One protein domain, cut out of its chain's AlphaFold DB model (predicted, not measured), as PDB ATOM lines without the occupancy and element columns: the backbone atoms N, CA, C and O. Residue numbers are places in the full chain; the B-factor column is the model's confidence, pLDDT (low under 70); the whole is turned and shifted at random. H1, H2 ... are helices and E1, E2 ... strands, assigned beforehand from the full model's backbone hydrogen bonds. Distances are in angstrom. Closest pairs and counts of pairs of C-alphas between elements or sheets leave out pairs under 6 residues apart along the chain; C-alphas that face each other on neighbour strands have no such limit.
ATOM      1  N   ASP A   6     162.087 177.471  62.801       96.56
ATOM      2  CA  ASP A   6     163.328 176.783  62.427       96.56
ATOM      3  C   ASP A   6     163.769 175.837  63.558       96.56
ATOM      4  O   ASP A   6     164.185 174.701  63.321       96.56
ATOM      5  N   TRP A   7     163.594 176.256  64.815       97.00
ATOM      6  CA  TRP A   7     163.796 175.373  65.965       97.00
ATOM      7  C   TRP A   7     162.791 174.220  66.025       97.00
ATOM      8  O   TRP A   7     163.182 173.101  66.357       97.00
ATOM      9  N   ILE A   8     161.517 174.453  65.686       97.25
ATOM     10  CA  ILE A   8     160.518 173.374  65.617       97.25
ATOM     11  C   ILE A   8     160.931 172.310  64.593       97.25
ATOM     12  O   ILE A   8     160.818 171.120  64.889       97.25
ATOM     13  N   ASP A   9     161.440 172.710  63.425       96.50
ATOM     14  CA  ASP A   9     161.937 171.780  62.403       96.50
ATOM     15  C   ASP A   9     163.089 170.913  62.936       96.50
ATOM     16  O   ASP A   9     163.104 169.693  62.737       96.50
ATOM     17  N   VAL A  10     164.020 171.511  63.690       96.81
ATOM     18  CA  VAL A  10     165.109 170.775  64.355       96.81
ATOM     19  C   VAL A  10     164.557 169.785  65.384       96.81
ATOM     20  O   VAL A  10     164.950 168.616  65.400       96.81
ATOM     21  N   PHE A  11     163.632 170.220  66.242       97.06
ATOM     22  CA  PHE A  11     163.048 169.362  67.277       97.06
ATOM     23  C   PHE A  11     162.289 168.176  66.678       97.06
ATOM     24  O   PHE A  11     162.403 167.058  67.186       97.06
ATOM     25  N   GLN A  12     161.578 168.406  65.573       96.19
ATOM     26  CA  GLN A  12     160.892 167.374  64.807       96.19
ATOM     27  C   GLN A  12     161.874 166.360  64.215       96.19
ATOM     28  O   GLN A  12     161.709 165.154  64.416       96.19
ATOM     29  N   GLY A  13     162.918 166.839  63.530       96.50
ATOM     30  CA  GLY A  13     163.918 165.991  62.874       96.50
ATOM     31  C   GLY A  13     164.657 165.050  63.830       96.50
ATOM     32  O   GLY A  13     165.127 163.993  63.413       96.50
ATOM     33  N   HIS A  14     164.709 165.401  65.117       96.25
ATOM     34  CA  HIS A  14     165.369 164.616  66.162       96.25
ATOM     35  C   HIS A  14     164.412 163.978  67.179       96.25
ATOM     36  O   HIS A  14     164.879 163.383  68.150       96.25
ATOM     37  N   SER A  15     163.092 164.080  66.976       92.75
ATOM     38  CA  SER A  15     162.079 163.533  67.895       92.75
ATOM     39  C   SER A  15     162.307 163.968  69.352       92.75
ATOM     40  O   SER A  15     162.276 163.164  70.289       92.75
ATOM     41  N   LEU A  16     162.587 165.255  69.555       94.00
ATOM     42  CA  LEU A  16     162.891 165.796  70.876       94.00
ATOM     43  C   LEU A  16     161.619 166.056  71.693       94.00
ATOM     44  O   LEU A  16     160.540 166.325  71.162       94.00
ATOM     45  N   ARG A  17     161.784 165.995  73.017       94.38
ATOM     46  CA  ARG A  17     160.856 166.568  74.000       94.38
ATOM     47  C   ARG A  17     161.462 167.862  74.518       94.38
ATOM     48  O   ARG A  17     162.671 167.908  74.748       94.38
ATOM     49  N   VAL A  18     160.645 168.891  74.708       96.88
ATOM     50  CA  VAL A  18     161.129 170.230  75.062       96.88
ATOM     51  C   VAL A  18     160.615 170.636  76.439       96.88
ATOM     52  O   VAL A  18     159.412 170.662  76.674       96.88
ATOM     53  N   GLY A  19     161.530 170.974  77.347       97.00
ATOM     54  CA  GLY A  19     161.204 171.594  78.632       97.00
ATOM     55  C   GLY A  19     161.402 173.107  78.559       97.00
ATOM     56  O   GLY A  19     162.479 173.567  78.178       97.00
ATOM     57  N   VAL A  20     160.385 173.881  78.928       98.19
ATOM     58  CA  VAL A  20     160.439 175.347  78.974       98.19
ATOM     59  C   VAL A  20     160.555 175.794  80.419       98.19
ATOM     60  O   VAL A  20     159.714 175.466  81.248       98.19
ATOM     61  N   SER A  21     161.594 176.558  80.739       98.25
ATOM     62  CA  SER A  21     161.721 177.090  82.089       98.25
ATOM     63  C   SER A  21     160.759 178.255  82.331       98.25
ATOM     64  O   SER A  21     160.809 179.246  81.599       98.25
ATOM     65  N   LEU A  22     159.913 178.138  83.354       98.50
ATOM     66  CA  LEU A  22     158.898 179.121  83.740       98.50
ATOM     67  C   LEU A  22     158.530 178.897  85.215       98.50
ATOM     68  O   LEU A  22     158.241 177.765  85.588       98.50
ATOM     69  N   ASP A  23     158.521 179.953  86.036       98.19
ATOM     70  CA  ASP A  23     158.351 179.832  87.503       98.19
ATOM     71  C   ASP A  23     156.966 180.264  88.027       98.19
ATOM     72  O   ASP A  23     156.798 180.587  89.203       98.19
ATOM     73  N   GLY A  24     155.961 180.296  87.151       98.31
ATOM     74  CA  GLY A  24     154.592 180.685  87.492       98.31
ATOM     75  C   GLY A  24     154.149 181.983  86.806       98.31
ATOM     76  O   GLY A  24     154.654 182.293  85.723       98.31
ATOM     77  N   PRO A  25     153.191 182.722  87.401       98.69
ATOM     78  CA  PRO A  25     152.645 183.951  86.825       98.69
ATOM     79  C   PRO A  25     153.713 185.050  86.667       98.69
ATOM     80  O   PRO A  25     154.795 184.948  87.264       98.69
ATOM     81  N   PRO A  26     153.431 186.114  85.885       98.50
ATOM     82  CA  PRO A  26     154.420 187.124  85.509       98.50
ATOM     83  C   PRO A  26     155.196 187.690  86.697       98.50
ATOM     84  O   PRO A  26     156.417 187.782  86.649       98.50
ATOM     85  N   GLU A  27     154.506 188.012  87.787       98.06
ATOM     86  CA  GLU A  27     155.101 188.596  88.987       98.06
ATOM     87  C   GLU A  27     156.036 187.648  89.752       98.06
ATOM     88  O   GLU A  27     156.859 188.120  90.529       98.06
ATOM     89  N   TYR A  28     155.927 186.330  89.558       98.06
ATOM     90  CA  TYR A  28     156.850 185.356  90.154       98.06
ATOM     91  C   TYR A  28     158.030 185.112  89.220       98.06
ATOM     92  O   TYR A  28     159.186 185.171  89.637       98.06
ATOM     93  N   ASN A  29     157.736 184.890  87.939       98.31
ATOM     94  CA  ASN A  29     158.751 184.607  86.941       98.31
ATOM     95  C   ASN A  29     159.692 185.802  86.724       98.31
ATOM     96  O   ASN A  29     160.910 185.639  86.726       98.31
ATOM     97  N   ASP A  30     159.152 187.008  86.558       98.25
ATOM     98  CA  ASP A  30     159.938 188.180  86.158       98.25
ATOM     99  C   ASP A  30     160.752 188.793  87.299       98.25
ATOM    100  O   ASP A  30     161.627 189.616  87.042       98.25
ATOM    101  N   GLU A  31     160.527 188.358  88.540       96.75
ATOM    102  CA  GLU A  31     161.374 188.737  89.673       96.75
ATOM    103  C   GLU A  31     162.763 188.083  89.590       96.75
ATOM    104  O   GLU A  31     163.767 188.716  89.914       96.75
ATOM    105  N   LEU A  32     162.835 186.824  89.138       94.06
ATOM    106  CA  LEU A  32     164.078 186.038  89.110       94.06
ATOM    107  C   LEU A  32     164.595 185.776  87.690       94.06
ATOM    108  O   LEU A  32     165.798 185.600  87.488       94.06
ATOM    109  N   ARG A  33     163.711 185.758  86.688       96.12
ATOM    110  CA  ARG A  33     164.043 185.480  85.288       96.12
ATOM    111  C   ARG A  33     163.982 186.758  84.467       96.12
ATOM    112  O   ARG A  33     163.001 187.027  83.772       96.12
ATOM    113  N   VAL A  34     165.073 187.514  84.507       97.44
ATOM    114  CA  VAL A  34     165.269 188.742  83.725       97.44
ATOM    115  C   VAL A  34     166.294 188.543  82.603       97.44
ATOM    116  O   VAL A  34     167.148 187.660  82.669       97.44
ATOM    117  N   ASP A  35     166.211 189.333  81.529       95.12
ATOM    118  CA  ASP A  35     167.313 189.421  80.554       95.12
ATOM    119  C   ASP A  35     168.489 190.255  81.083       95.12
ATOM    120  O   ASP A  35     168.450 190.855  82.155       95.12
ATOM    121  N   HIS A  36     169.540 190.351  80.269       94.50
ATOM    122  CA  HIS A  36     170.711 191.189  80.520       94.50
ATOM    123  C   HIS A  36     170.410 192.692  80.667       94.50
ATOM    124  O   HIS A  36     171.296 193.436  81.077       94.50
ATOM    125  N   ARG A  37     169.199 193.159  80.328       95.75
ATOM    126  CA  ARG A  37     168.748 194.542  80.550       95.75
ATOM    127  C   ARG A  37     167.855 194.672  81.790       95.75
ATOM    128  O   ARG A  37     167.355 195.762  82.047       95.75
ATOM    129  N   GLY A  38     167.652 193.590  82.544       95.62
ATOM    130  CA  GLY A  38     166.766 193.550  83.706       95.62
ATOM    131  C   GLY A  38     165.278 193.421  83.358       95.62
ATOM    132  O   GLY A  38     164.442 193.558  84.242       95.62
ATOM    133  N   GLY A  39     164.927 193.175  82.091       96.56
ATOM    134  CA  GLY A  39     163.539 193.024  81.654       96.56
ATOM    135  C   GLY A  39     162.991 191.616  81.892       96.56
ATOM    136  O   GLY A  39     163.645 190.621  81.558       96.56
ATOM    137  N   GLY A  40     161.765 191.537  82.410       97.38
ATOM    138  CA  GLY A  40     161.038 190.289  82.656       97.38
ATOM    139  C   GLY A  40     160.905 189.381  81.425       97.38
ATOM    140  O   GLY A  40     160.715 189.842  80.292       97.38
ATOM    141  N   THR A  41     161.046 188.068  81.628       98.06
ATOM    142  CA  THR A  41     161.018 187.038  80.574       98.06
ATOM    143  C   THR A  41     159.641 186.482  80.244       98.06
ATOM    144  O   THR A  41     159.499 185.865  79.188       98.06
ATOM    145  N   TYR A  42     158.635 186.694  81.082       98.50
ATOM    146  CA  TYR A  42     157.393 185.933  81.056       98.50
ATOM    147  C   TYR A  42     156.705 185.982  79.688       98.50
ATOM    148  O   TYR A  42     156.525 184.953  79.040       98.50
ATOM    149  N   GLN A  43     156.422 187.184  79.171       97.56
ATOM    150  CA  GLN A  43     155.668 187.341  77.919       97.56
ATOM    151  C   GLN A  43     156.338 186.632  76.735       97.56
ATOM    152  O   GLN A  43     155.690 185.954  75.935       97.56
ATOM    153  N   ARG A  44     157.663 186.766  76.626       96.81
ATOM    154  CA  ARG A  44     158.435 186.132  75.551       96.81
ATOM    155  C   ARG A  44     158.547 184.620  75.737       96.81
ATOM    156  O   ARG A  44     158.722 183.933  74.738       96.81
ATOM    157  N   VAL A  45     158.507 184.117  76.971       98.00
ATOM    158  CA  VAL A  45     158.486 182.679  77.274       98.00
ATOM    159  C   VAL A  45     157.128 182.084  76.916       98.00
ATOM    160  O   VAL A  45     157.098 181.131  76.147       98.00
ATOM    161  N   CYS A  46     156.017 182.693  77.337       98.06
ATOM    162  CA  CYS A  46     154.672 182.222  76.993       98.06
ATOM    163  C   CYS A  46     154.433 182.180  75.481       98.06
ATOM    164  O   CYS A  46     153.872 181.213  74.980       98.06
ATOM    165  N   LYS A  47     154.938 183.168  74.725       97.50
ATOM    166  CA  LYS A  47     154.865 183.135  73.256       97.50
ATOM    167  C   LYS A  47     155.586 181.919  72.656       97.50
ATOM    168  O   LYS A  47     155.078 181.305  71.725       97.50
ATOM    169  N   GLY A  48     156.772 181.581  73.163       97.81
ATOM    170  CA  GLY A  48     157.513 180.408  72.689       97.81
ATOM    171  C   GLY A  48     156.895 179.088  73.157       97.81
ATOM    172  O   GLY A  48     156.875 178.129  72.393       97.81
ATOM    173  N   LEU A  49     156.339 179.052  74.373       98.06
ATOM    174  CA  LEU A  49     155.577 177.914  74.885       98.06
ATOM    175  C   LEU A  49     154.362 177.621  73.998       98.06
ATOM    176  O   LEU A  49     154.171 176.473  73.616       98.06
ATOM    177  N   GLN A  50     153.611 178.651  73.597       97.44
ATOM    178  CA  GLN A  50     152.465 178.490  72.705       97.44
ATOM    179  C   GLN A  50     152.871 177.865  71.358       97.44
ATOM    180  O   GLN A  50     152.234 176.917  70.909       97.44
ATOM    181  N   LEU A  51     153.969 178.325  70.745       97.75
ATOM    182  CA  LEU A  51     154.487 177.728  69.503       97.75
ATOM    183  C   LEU A  51     154.846 176.243  69.675       97.75
ATOM    184  O   LEU A  51     154.589 175.429  68.790       97.75
ATOM    185  N   LEU A  52     155.429 175.880  70.818       97.88
ATOM    186  CA  LEU A  52     155.767 174.492  71.138       97.88
ATOM    187  C   LEU A  52     154.518 173.639  71.389       97.88
ATOM    188  O   LEU A  52     154.474 172.497  70.939       97.88
ATOM    189  N   GLN A  53     153.501 174.182  72.063       97.56
ATOM    190  CA  GLN A  53     152.213 173.513  72.268       97.56
ATOM    191  C   GLN A  53     151.507 173.264  70.933       97.56
ATOM    192  O   GLN A  53     151.065 172.151  70.668       97.56
ATOM    193  N   GLU A  54     151.467 174.261  70.047       97.44
ATOM    194  CA  GLU A  54     150.925 174.117  68.691       97.44
ATOM    195  C   GLU A  54     151.671 173.029  67.900       97.44
ATOM    196  O   GLU A  54     151.045 172.176  67.265       97.44
ATOM    197  N   ALA A  55     153.005 172.995  67.986       97.38
ATOM    198  CA  ALA A  55     153.819 171.961  67.353       97.38
ATOM    199  C   ALA A  55     153.576 170.559  67.943       97.38
ATOM    200  O   ALA A  55     153.508 169.587  67.186       97.38
ATOM    201  N   ALA A  56     153.430 170.437  69.265       96.31
ATOM    202  CA  ALA A  56     153.132 169.169  69.934       96.31
ATOM    203  C   ALA A  56     151.736 168.652  69.547       96.31
ATOM    204  O   ALA A  56     151.597 167.497  69.148       96.31
ATOM    205  N   ASN A  57     150.728 169.530  69.533       96.00
ATOM    206  CA  ASN A  57     149.361 169.209  69.106       96.00
ATOM    207  C   ASN A  57     149.306 168.761  67.639       96.00
ATOM    208  O   ASN A  57     148.584 167.829  67.284       96.00
ATOM    209  N   ALA A  58     150.120 169.383  66.783       97.00
ATOM    210  CA  ALA A  58     150.296 168.978  65.391       97.00
ATOM    211  C   ALA A  58     151.171 167.719  65.216       97.00
ATOM    212  O   ALA A  58     151.445 167.324  64.083       97.00
ATOM    213  N   LYS A  59     151.626 167.090  66.312       95.75
ATOM    214  CA  LYS A  59     152.530 165.924  66.335       95.75
ATOM    215  C   LYS A  59     153.853 166.154  65.601       95.75
ATOM    216  O   LYS A  59     154.455 165.219  65.077       95.75
ATOM    217  N   ARG A  60     154.303 167.407  65.548       96.25
ATOM    218  CA  ARG A  60     155.600 167.785  64.980       96.25
ATOM    219  C   ARG A  60     156.731 167.569  65.977       96.25
ATOM    220  O   ARG A  60     157.832 167.241  65.567       96.25
ATOM    221  N   ILE A  61     156.467 167.705  67.271       96.38
ATOM    222  CA  ILE A  61     157.403 167.346  68.345       96.38
ATOM    223  C   ILE A  61     156.739 166.343  69.289       96.38
ATOM    224  O   ILE A  61     155.513 166.256  69.325       96.38
ATOM    225  N   ASN A  62     157.537 165.588  70.049       93.25
ATOM    226  CA  ASN A  62     157.010 164.503  70.882       93.25
ATOM    227  C   ASN A  62     156.175 165.015  72.057       93.25
ATOM    228  O   ASN A  62     155.085 164.512  72.301       93.25
ATOM    229  N   SER A  63     156.704 165.987  72.799       94.19
ATOM    230  CA  SER A  63     155.968 166.678  73.855       94.19
ATOM    231  C   SER A  63     156.662 167.977  74.253       94.19
ATOM    232  O   SER A  63     157.861 168.171  74.012       94.19
ATOM    233  N   VAL A  64     155.893 168.853  74.892       97.12
ATOM    234  CA  VAL A  64     156.381 170.043  75.584       97.12
ATOM    235  C   VAL A  64     155.936 169.985  77.042       97.12
ATOM    236  O   VAL A  64     154.847 169.504  77.340       97.12
ATOM    237  N   GLY A  65     156.781 170.463  77.947       97.19
ATOM    238  CA  GLY A  65     156.434 170.634  79.352       97.19
ATOM    239  C   GLY A  65     157.142 171.832  79.968       97.19
ATOM    240  O   GLY A  65     157.976 172.474  79.322       97.19
ATOM    241  N   VAL A  66     156.824 172.126  81.224       98.38
ATOM    242  CA  VAL A  66     157.432 173.233  81.975       98.38
ATOM    243  C   VAL A  66     158.377 172.737  83.067       98.38
ATOM    244  O   VAL A  66     158.148 171.711  83.696       98.38
ATOM    245  N   LEU A  67     159.464 173.478  83.285       98.44
ATOM    246  CA  LEU A  67     160.391 173.297  84.400       98.44
ATOM    247  C   LEU A  67     160.316 174.530  85.307       98.44
ATOM    248  O   LEU A  67     160.778 175.610  84.927       98.44
ATOM    249  N   CYS A  68     159.754 174.357  86.498       98.25
ATOM    250  CA  CYS A  68     159.568 175.407  87.498       98.25
ATOM    251  C   CYS A  68     160.538 175.191  88.656       98.25
ATOM    252  O   CYS A  68     160.615 174.094  89.196       98.25
ATOM    253  N   VAL A  69     161.266 176.216  89.082       97.44
ATOM    254  CA  VAL A  69     162.080 176.139  90.301       97.44
ATOM    255  C   VAL A  69     161.195 176.439  91.510       97.44
ATOM    256  O   VAL A  69     160.425 177.398  91.495       97.44
ATOM    257  N   ILE A  70     161.290 175.630  92.566       96.88
ATOM    258  CA  ILE A  70     160.502 175.832  93.786       96.88
ATOM    259  C   ILE A  70     161.023 177.050  94.557       96.88
ATOM    260  O   ILE A  70     162.108 177.015  95.140       96.88
ATOM    261  N   ASP A  71     160.209 178.098  94.637       96.00
ATOM    262  CA  ASP A  71     160.372 179.186  95.601       96.00
ATOM    263  C   ASP A  71     159.291 179.041  96.686       96.00
ATOM    264  O   ASP A  71     158.130 179.378  96.441       96.00
ATOM    265  N   PRO A  72     159.635 178.552  97.890       96.06
ATOM    266  CA  PRO A  72     158.643 178.254  98.917       96.06
ATOM    267  C   PRO A  72     158.022 179.511  99.551       96.06
ATOM    268  O   PRO A  72     157.117 179.408 100.374       96.06
ATOM    269  N   ARG A  73     158.474 180.709  99.158       95.38
ATOM    270  CA  ARG A  73     157.832 181.986  99.502       95.38
ATOM    271  C   ARG A  73     156.618 182.281  98.611       95.38
ATOM    272  O   ARG A  73     155.909 183.254  98.860       95.38
ATOM    273  N   ARG A  74     156.402 181.494  97.549       97.12
ATOM    274  CA  ARG A  74     155.304 181.646  96.583       97.12
ATOM    275  C   ARG A  74     154.170 180.678  96.880       97.12
ATOM    276  O   ARG A  74     154.371 179.595  97.412       97.12
ATOM    277  N   ASP A  75     152.975 181.077  96.464       98.31
ATOM    278  CA  ASP A  75     151.783 180.233  96.517       98.31
ATOM    279  C   ASP A  75     151.859 179.135  95.439       98.31
ATOM    280  O   ASP A  75     151.687 179.409  94.245       98.31
ATOM    281  N   ALA A  76     152.102 177.893  95.870       98.38
ATOM    282  CA  ALA A  76     152.169 176.713  95.009       98.38
ATOM    283  C   ALA A  76     150.861 176.465  94.241       98.38
ATOM    284  O   ALA A  76     150.884 176.093  93.067       98.38
ATOM    285  N   ARG A  77     149.714 176.740  94.871       98.31
ATOM    286  CA  ARG A  77     148.387 176.563  94.271       98.31
ATOM    287  C   ARG A  77     148.163 177.574  93.159       98.31
ATOM    288  O   ARG A  77     147.599 177.253  92.118       98.31
ATOM    289  N   LYS A  78     148.647 178.805  93.350       98.62
ATOM    290  CA  LYS A  78     148.628 179.832  92.300       98.62
ATOM    291  C   LYS A  78     149.488 179.433  91.103       98.62
ATOM    292  O   LYS A  78     149.048 179.632  89.977       98.62
ATOM    293  N   ILE A  79     150.678 178.873  91.332       98.62
ATOM    294  CA  ILE A  79     151.545 178.373  90.251       98.62
ATOM    295  C   ILE A  79     150.839 177.253  89.486       98.62
ATOM    296  O   ILE A  79     150.753 177.315  88.263       98.62
ATOM    297  N   TYR A  80     150.272 176.284  90.207       97.88
ATOM    298  CA  TYR A  80     149.512 175.186  89.615       97.88
ATOM    299  C   TYR A  80     148.359 175.688  88.738       97.88
ATOM    300  O   TYR A  80     148.313 175.380  87.548       97.88
ATOM    301  N   ARG A  81     147.461 176.512  89.297       97.56
ATOM    302  CA  ARG A  81     146.322 177.075  88.554       97.56
ATOM    303  C   ARG A  81     146.785 177.878  87.351       97.56
ATOM    304  O   ARG A  81     146.225 177.742  86.277       97.56
ATOM    305  N   HIS A  82     147.850 178.654  87.492       98.50
ATOM    306  CA  HIS A  82     148.395 179.394  86.367       98.50
ATOM    307  C   HIS A  82     148.850 178.469  85.225       98.50
ATOM    308  O   HIS A  82     148.509 178.683  84.062       98.50
ATOM    309  N   PHE A  83     149.583 177.402  85.539       98.00
ATOM    310  CA  PHE A  83     150.037 176.458  84.520       98.00
ATOM    311  C   PHE A  83     148.888 175.689  83.871       98.00
ATOM    312  O   PHE A  83     148.845 175.570  82.647       98.00
ATOM    313  N   VAL A  84     147.948 175.195  84.671       96.50
ATOM    314  CA  VAL A  84     146.878 174.317  84.187       96.50
ATOM    315  C   VAL A  84     145.715 175.116  83.597       96.50
ATOM    316  O   VAL A  84     145.257 174.826  82.492       96.50
ATOM    317  N   ASP A  85     145.236 176.144  84.294       96.12
ATOM    318  CA  ASP A  85     144.057 176.908  83.889       96.12
ATOM    319  C   ASP A  85     144.386 177.954  82.824       96.12
ATOM    320  O   ASP A  85     143.660 178.034  81.829       96.12
ATOM    321  N   ASP A  86     145.473 178.712  82.986       97.38
ATOM    322  CA  ASP A  86     145.786 179.813  82.068       97.38
ATOM    323  C   ASP A  86     146.600 179.331  80.863       97.38
ATOM    324  O   ASP A  86     146.293 179.685  79.724       97.38
ATOM    325  N   LEU A  87     147.636 178.518  81.103       97.56
ATOM    326  CA  LEU A  87     148.590 178.108  80.066       97.56
ATOM    327  C   LEU A  87     148.301 176.738  79.447       97.56
ATOM    328  O   LEU A  87     148.952 176.386  78.463       97.56
ATOM    329  N   LYS A  88     147.336 175.979  79.981       95.94
ATOM    330  CA  LYS A  88     146.961 174.638  79.495       95.94
ATOM    331  C   LYS A  88     148.161 173.686  79.406       95.94
ATOM    332  O   LYS A  88     148.362 172.999  78.409       95.94
ATOM    333  N   ILE A  89     149.007 173.699  80.432       96.06
ATOM    334  CA  ILE A  89     150.150 172.795  80.543       96.06
ATOM    335  C   ILE A  89     149.676 171.457  81.115       96.06
ATOM    336  O   ILE A  89     149.092 171.413  82.194       96.06
ATOM    337  N   GLU A  90     149.993 170.377  80.407       94.25
ATOM    338  CA  GLU A  90     149.676 168.996  80.805       94.25
ATOM    339  C   GLU A  90     150.851 168.309  81.518       94.25
ATOM    340  O   GLU A  90     150.660 167.362  82.273       94.25
ATOM    341  N   HIS A  91     152.080 168.795  81.317       95.62
ATOM    342  CA  HIS A  91     153.288 168.200  81.889       95.62
ATOM    343  C   HIS A  91     154.202 169.268  82.480       95.62
ATOM    344  O   HIS A  91     154.664 170.166  81.764       95.62
ATOM    345  N   PHE A  92     154.542 169.151  83.759       97.56
ATOM    346  CA  PHE A  92     155.594 169.973  84.345       97.56
ATOM    347  C   PHE A  92     156.355 169.271  85.468       97.56
ATOM    348  O   PHE A  92     155.926 168.270  86.034       97.56
ATOM    349  N   ASP A  93     157.533 169.803  85.769       97.81
ATOM    350  CA  ASP A  93     158.363 169.374  86.887       97.81
ATOM    351  C   ASP A  93     158.691 170.580  87.770       97.81
ATOM    352  O   ASP A  93     158.963 171.679  87.272       97.81
ATOM    353  N   CYS A  94     158.674 170.362  89.081       97.00
ATOM    354  CA  CYS A  94     159.069 171.355  90.068       97.00
ATOM    355  C   CYS A  94     160.435 170.961  90.628       97.00
ATOM    356  O   CYS A  94     160.568 170.001  91.377       97.00
ATOM    357  N   LEU A  95     161.462 171.714  90.259       95.81
ATOM    358  CA  LEU A  95     162.843 171.455  90.620       95.81
ATOM    359  C   LEU A  95     163.158 172.088  91.973       95.81
ATOM    360  O   LEU A  95     162.880 173.269  92.206       95.81
ATOM    361  N   LEU A  96     163.814 171.325  92.849       93.00
ATOM    362  CA  LEU A  96     164.496 171.927  93.988       93.00
ATOM    363  C   LEU A  96     165.564 172.895  93.460       93.00
ATOM    364  O   LEU A  96     166.255 172.563  92.491       93.00
ATOM    365  N   PRO A  97     165.718 174.082  94.058       90.56
ATOM    366  CA  PRO A  97     166.750 174.993  93.608       90.56
ATOM    367  C   PRO A  97     168.132 174.443  93.966       90.56
ATOM    368  O   PRO A  97     168.291 173.676  94.919       90.56
ATOM    369  N   ASP A  98     169.128 174.837  93.180       87.19
ATOM    370  CA  ASP A  98     170.495 174.367  93.364       87.19
ATOM    371  C   ASP A  98     171.113 174.980  94.628       87.19
ATOM    372  O   ASP A  98     171.354 176.188  94.704       87.19
ATOM    373  N   PHE A  99     171.362 174.128  95.622       85.81
ATOM    374  CA  PHE A  99     171.999 174.480  96.885       85.81
ATOM    375  C   PHE A  99     173.073 173.461  97.241       85.81
ATOM    376  O   PHE A  99     172.970 172.272  96.949       85.81
ATOM    377  N   ASN A 100     174.105 173.921  97.938       86.19
ATOM    378  CA  ASN A 100     175.232 173.103  98.366       86.19
ATOM    379  C   ASN A 100     175.809 173.612  99.697       86.19
ATOM    380  O   ASN A 100     175.281 174.529 100.325       86.19
ATOM    381  N   HIS A 101     176.910 173.010 100.154       84.31
ATOM    382  CA  HIS A 101     177.552 173.405 101.412       84.31
ATOM    383  C   HIS A 101     177.972 174.886 101.454       84.31
ATOM    384  O   HIS A 101     177.971 175.471 102.538       84.31
ATOM    385  N   ALA A 102     178.308 175.489 100.306       89.44
ATOM    386  CA  ALA A 102     178.684 176.900 100.205       89.44
ATOM    387  C   ALA A 102     177.466 177.821 100.005       89.44
ATOM    388  O   ALA A 102     177.413 178.898 100.596       89.44
ATOM    389  N   HIS A 103     176.471 177.381  99.235       85.75
ATOM    390  CA  HIS A 103     175.221 178.100  98.982       85.75
ATOM    391  C   HIS A 103     174.059 177.342  99.607       85.75
ATOM    392  O   HIS A 103     173.450 176.478  98.981       85.75
ATOM    393  N   LYS A 104     173.789 177.634 100.879       86.50
ATOM    394  CA  LYS A 104     172.716 176.974 101.627       86.50
ATOM    395  C   LYS A 104     171.337 177.312 101.039       86.50
ATOM    396  O   LYS A 104     171.187 178.380 100.445       86.50
ATOM    397  N   PRO A 105     170.322 176.460 101.277       85.50
ATOM    398  CA  PRO A 105     168.945 176.790 100.942       85.50
ATOM    399  C   PRO A 105     168.519 178.142 101.553       85.50
ATOM    400  O   PRO A 105     168.814 178.390 102.725       85.50
ATOM    401  N   PRO A 106     167.825 179.012 100.797       86.56
ATOM    402  CA  PRO A 106     167.368 180.333 101.212       86.56
ATOM    403  C   PRO A 106     166.189 180.243 102.182       86.56
ATOM    404  O   PRO A 106     165.901 181.214 102.873       86.56
ATOM    405  N   SER A 107     165.542 179.078 102.244       92.19
ATOM    406  CA  SER A 107     164.433 178.763 103.135       92.19
ATOM    407  C   SER A 107     164.689 177.448 103.882       92.19
ATOM    408  O   SER A 107     165.377 176.560 103.367       92.19
ATOM    409  N   PRO A 108     164.125 177.273 105.090       93.81
ATOM    410  CA  PRO A 108     164.088 175.985 105.775       93.81
ATOM    411  C   PRO A 108     163.486 174.873 104.903       93.81
ATOM    412  O   PRO A 108     162.491 175.084 104.216       93.81
ATOM    413  N   ILE A 109     164.015 173.650 105.001       92.06
ATOM    414  CA  ILE A 109     163.501 172.480 104.255       92.06
ATOM    415  C   ILE A 109     162.003 172.227 104.517       92.06
ATOM    416  O   ILE A 109     161.279 171.800 103.623       92.06
ATOM    417  N   SER A 110     161.504 172.559 105.711       95.81
ATOM    418  CA  SER A 110     160.077 172.457 106.044       95.81
ATOM    419  C   SER A 110     159.178 173.390 105.222       95.81
ATOM    420  O   SER A 110     157.986 173.125 105.087       95.81
ATOM    421  N   GLU A 111     159.705 174.483 104.668       97.12
ATOM    422  CA  GLU A 111     158.963 175.354 103.746       97.12
ATOM    423  C   GLU A 111     158.831 174.725 102.359       97.12
ATOM    424  O   GLU A 111     157.746 174.758 101.790       97.12
ATOM    425  N   TYR A 112     159.874 174.054 101.863       95.94
ATOM    426  CA  TYR A 112     159.788 173.259 100.631       95.94
ATOM    427  C   TYR A 112     158.792 172.105 100.773       95.94
ATOM    428  O   TYR A 112     158.000 171.859  99.870       95.94
ATOM    429  N   GLY A 113     158.788 171.434 101.931       96.38
ATOM    430  CA  GLY A 113     157.797 170.401 102.238       96.38
ATOM    431  C   GLY A 113     156.366 170.942 102.201       96.38
ATOM    432  O   GLY A 113     155.512 170.349 101.552       96.38
ATOM    433  N   ARG A 114     156.116 172.104 102.823       98.19
ATOM    434  CA  ARG A 114     154.802 172.769 102.775       98.19
ATOM    435  C   ARG A 114     154.387 173.143 101.354       98.19
ATOM    436  O   ARG A 114     153.267 172.840 100.974       98.19
ATOM    437  N   PHE A 115     155.300 173.709 100.563       98.19
ATOM    438  CA  PHE A 115     155.048 174.018  99.153       98.19
ATOM    439  C   PHE A 115     154.602 172.776  98.368       98.19
ATOM    440  O   PHE A 115     153.631 172.835  97.619       98.19
ATOM    441  N   LEU A 116     155.291 171.645  98.548       97.81
ATOM    442  CA  LEU A 116     154.951 170.394  97.864       97.81
ATOM    443  C   LEU A 116     153.620 169.811  98.345       97.81
ATOM    444  O   LEU A 116     152.861 169.316  97.517       97.81
ATOM    445  N   CYS A 117     153.308 169.902  99.642       97.94
ATOM    446  CA  CYS A 117     151.986 169.539 100.156       97.94
ATOM    447  C   CYS A 117     150.891 170.406  99.526       97.94
ATOM    448  O   CYS A 117     149.902 169.870  99.043       97.94
ATOM    449  N   ASP A 118     151.089 171.725  99.455       98.38
ATOM    450  CA  ASP A 118     150.112 172.627  98.845       98.38
ATOM    451  C   ASP A 118     149.913 172.344  97.350       98.38
ATOM    452  O   ASP A 118     148.780 172.343  96.867       98.38
ATOM    453  N   LEU A 119     150.998 172.064  96.622       97.69
ATOM    454  CA  LEU A 119     150.942 171.655  95.218       97.69
ATOM    455  C   LEU A 119     150.179 170.334  95.046       97.69
ATOM    456  O   LEU A 119     149.324 170.229  94.169       97.69
ATOM    457  N   PHE A 120     150.480 169.341  95.887       96.62
ATOM    458  CA  PHE A 120     149.834 168.031  95.864       96.62
ATOM    459  C   PHE A 120     148.342 168.121  96.186       96.62
ATOM    460  O   PHE A 120     147.535 167.522  95.481       96.62
ATOM    461  N   ASP A 121     147.957 168.878  97.211       96.69
ATOM    462  CA  ASP A 121     146.554 169.074  97.579       96.69
ATOM    463  C   ASP A 121     145.773 169.740  96.438       96.69
ATOM    464  O   ASP A 121     144.644 169.355  96.150       96.69
ATOM    465  N   GLU A 122     146.365 170.742  95.771       96.44
ATOM    466  CA  GLU A 122     145.724 171.398  94.626       96.44
ATOM    467  C   GLU A 122     145.556 170.427  93.452       96.44
ATOM    468  O   GLU A 122     144.465 170.311  92.898       96.44
ATOM    469  N   TRP A 123     146.619 169.700  93.105       95.31
ATOM    470  CA  TRP A 123     146.613 168.729  92.012       95.31
ATOM    471  C   TRP A 123     145.635 167.576  92.266       95.31
ATOM    472  O   TRP A 123     144.783 167.298  91.427       95.31
ATOM    473  N   SER A 124     145.694 166.957  93.446       93.31
ATOM    474  CA  SER A 124     144.857 165.804  93.808       93.31
ATOM    475  C   SER A 124     143.378 166.145  93.997       93.31
ATOM    476  O   SER A 124     142.534 165.254  93.924       93.31
ATOM    477  N   SER A 125     143.040 167.421  94.207       92.62
ATOM    478  CA  SER A 125     141.647 167.871  94.303       92.62
ATOM    479  C   SER A 125     140.902 167.887  92.962       92.62
ATOM    480  O   SER A 125     139.683 168.066  92.952       92.62
ATOM    481  N   ARG A 126     141.604 167.714  91.831       86.44
ATOM    482  CA  ARG A 126     141.004 167.722  90.491       86.44
ATOM    483  C   ARG A 126     140.777 166.311  89.971       86.44
ATOM    484  O   ARG A 126     141.718 165.555  89.766       86.44
ATOM    485  N   GLU A 127     139.516 165.986  89.706       70.31
ATOM    486  CA  GLU A 127     139.103 164.679  89.180       70.31
ATOM    487  C   GLU A 127     139.285 164.551  87.652       70.31
ATOM    488  O   GLU A 127     139.256 163.444  87.123       70.31
ATOM    489  N   ASP A 128     139.465 165.667  86.938       66.81
ATOM    490  CA  ASP A 128     139.392 165.774  85.473       66.81
ATOM    491  C   ASP A 128     140.711 166.165  84.784       66.81
ATOM    492  O   ASP A 128     140.793 166.176  83.555       66.81
ATOM    493  N   ALA A 129     141.748 166.498  85.551       63.56
ATOM    494  CA  ALA A 129     143.002 166.995  85.007       63.56
ATOM    495  C   ALA A 129     143.986 165.844  84.729       63.56
ATOM    496  O   ALA A 129     144.608 165.318  85.649       63.56
ATOM    497  N   GLU A 130     144.193 165.497  83.452       83.50
ATOM    498  CA  GLU A 130     145.333 164.675  83.005       83.50
ATOM    499  C   GLU A 130     146.637 165.495  83.064       83.50
ATOM    500  O   GLU A 130     147.265 165.791  82.051       83.50
ATOM    501  N   VAL A 131     147.021 165.932  84.267       93.00
ATOM    502  CA  VAL A 131     148.228 166.731  84.505       93.00
ATOM    503  C   VAL A 131     149.278 165.877  85.207       93.00
ATOM    504  O   VAL A 131     149.060 165.399  86.321       93.00
ATOM    505  N   ASP A 132     150.433 165.724  84.562       93.69
ATOM    506  CA  ASP A 132     151.618 165.059  85.104       93.69
ATOM    507  C   ASP A 132     152.533 166.079  85.794       93.69
ATOM    508  O   ASP A 132     153.074 166.991  85.156       93.69
ATOM    509  N   ILE A 133     152.702 165.901  87.106       95.62
ATOM    510  CA  ILE A 133     153.671 166.633  87.921       95.62
ATOM    511  C   ILE A 133     154.761 165.657  88.342       95.62
ATOM    512  O   ILE A 133     154.630 164.947  89.343       95.62
ATOM    513  N   ARG A 134     155.877 165.659  87.613       96.00
ATOM    514  CA  ARG A 134     156.904 164.617  87.737       96.00
ATOM    515  C   ARG A 134     157.442 164.440  89.160       96.00
ATOM    516  O   ARG A 134     157.669 163.310  89.584       96.00
ATOM    517  N   ILE A 135     157.643 165.525  89.913       95.50
ATOM    518  CA  ILE A 135     158.130 165.435  91.301       95.50
ATOM    519  C   ILE A 135     157.150 164.712  92.248       95.50
ATOM    520  O   ILE A 135     157.586 164.192  93.270       95.50
ATOM    521  N   LEU A 136     155.853 164.659  91.922       92.94
ATOM    522  CA  LEU A 136     154.817 164.008  92.735       92.94
ATOM    523  C   LEU A 136     154.516 162.563  92.305       92.94
ATOM    524  O   LEU A 136     153.835 161.849  93.036       92.94
ATOM    525  N   MET A 137     154.992 162.141  91.130       84.19
ATOM    526  CA  MET A 137     154.676 160.837  90.528       84.19
ATOM    527  C   MET A 137     155.831 159.822  90.562       84.19
ATOM    528  O   MET A 137     155.641 158.682  90.137       84.19
TER     529      MET A 137
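AT A GLANCE: This is residues 6 to 137 of the 138 residues of an uncharacterized protein of Methylocella tundrae (UniProt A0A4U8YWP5). A small parallel sheet of three strands, E1, E2 and E3, has the long helix H3 running along one of its faces, while H4 and H5, which touch each other, make a second helical part, of which H4 only grazes the sheet and H5 is not on it. H6 sits beside E3 at the end of the printed part, and residues 99 to 104 of the link from E3 to H5 stick out as a loop. The printed part has 132 residues, with six named helices and three named strands in the order H1 E1 H2 H3 E2 H4 E3 H5 H6; the sheet's order is E1 E2 E3, and the class is mixed, helices and strands. The whole is compact, with a radius of gyration of the C-alphas of 15.6 A and spans of 44 by 43 by 26 A.

IN THESE COORDINATES: H1, residues 6 to 13, begins at C-alpha 6 (163.328, 176.783, 62.427). E1 is residues 17 to 21 and H2 residues 26 to 32. H3, residues 42 to 57, is 22.1 A long. E2, residues 63 to 69, is 19.9 A long and begins at C-alpha 63 (155.968, 166.678, 73.855). H4 is residues 76 to 86, 14.8 A long, and E3 residues 91 to 95. H5, residues 109 to 124, is 22.4 A long. H6, residues 134 to 137, ends at C-alpha 137 (154.676, 160.837, 90.528).

HOW THE PARTS SIT: E1 and E2 are parallel at 29 degrees, with N 20 and O 65 2.8 A apart, within hydrogen-bond range. E2 and E3 are parallel at 26 degrees, with N 95 and O 68 2.7 A apart, also within range. H3 is on the sheet at a height of 9.2 A, making two layers, a helix on one face of a sheet; it runs along the strands, at 8 degrees to E2 on the local plane. E1, H2 H3, E2 and E2, H4, E3 are strand-helix-strand units, parallel neighbour strands with helices between, both with right-handed crossovers. H2 touches H3 through residues 42 to 43 of H3 alone, the closest C-alphas being those of Pro 26 and Tyr 42, 5.5 A apart. H1 is close to but not clearly touching H3, with the C-alphas of Ile 8 and Ala 55 closest at 7.1 A. H4 only grazes the sheet, with residues 79 to 84. H4 touches H5, closest at the C-alphas of Ala 76 and Leu 119, 5.2 A; they run the same way at a tilt of 36 degrees, only just steep. H6 stands at the sheet's level; its closest C-alpha pair with E3 is Arg 134 and Asp 93, 5.0 A. H3 and H5 are apart. Every O i to N i+4 pair is within hydrogen-bond range in H1, H3, H4 and H5; H2 has 1 of 3, beside 2 of 4 O i to N i+3 pairs, and H6 is too short for an i+4 pair.

THE WHOLE: The two C-alphas farthest apart, those of Ala 58 and Ala 102, are 45.6 A apart. The printed part has no cut, and the link from E3 to H5, 13 residues, is long. Mean pLDDT of the printed part is 94.9, with residues 128 to 129 under 70.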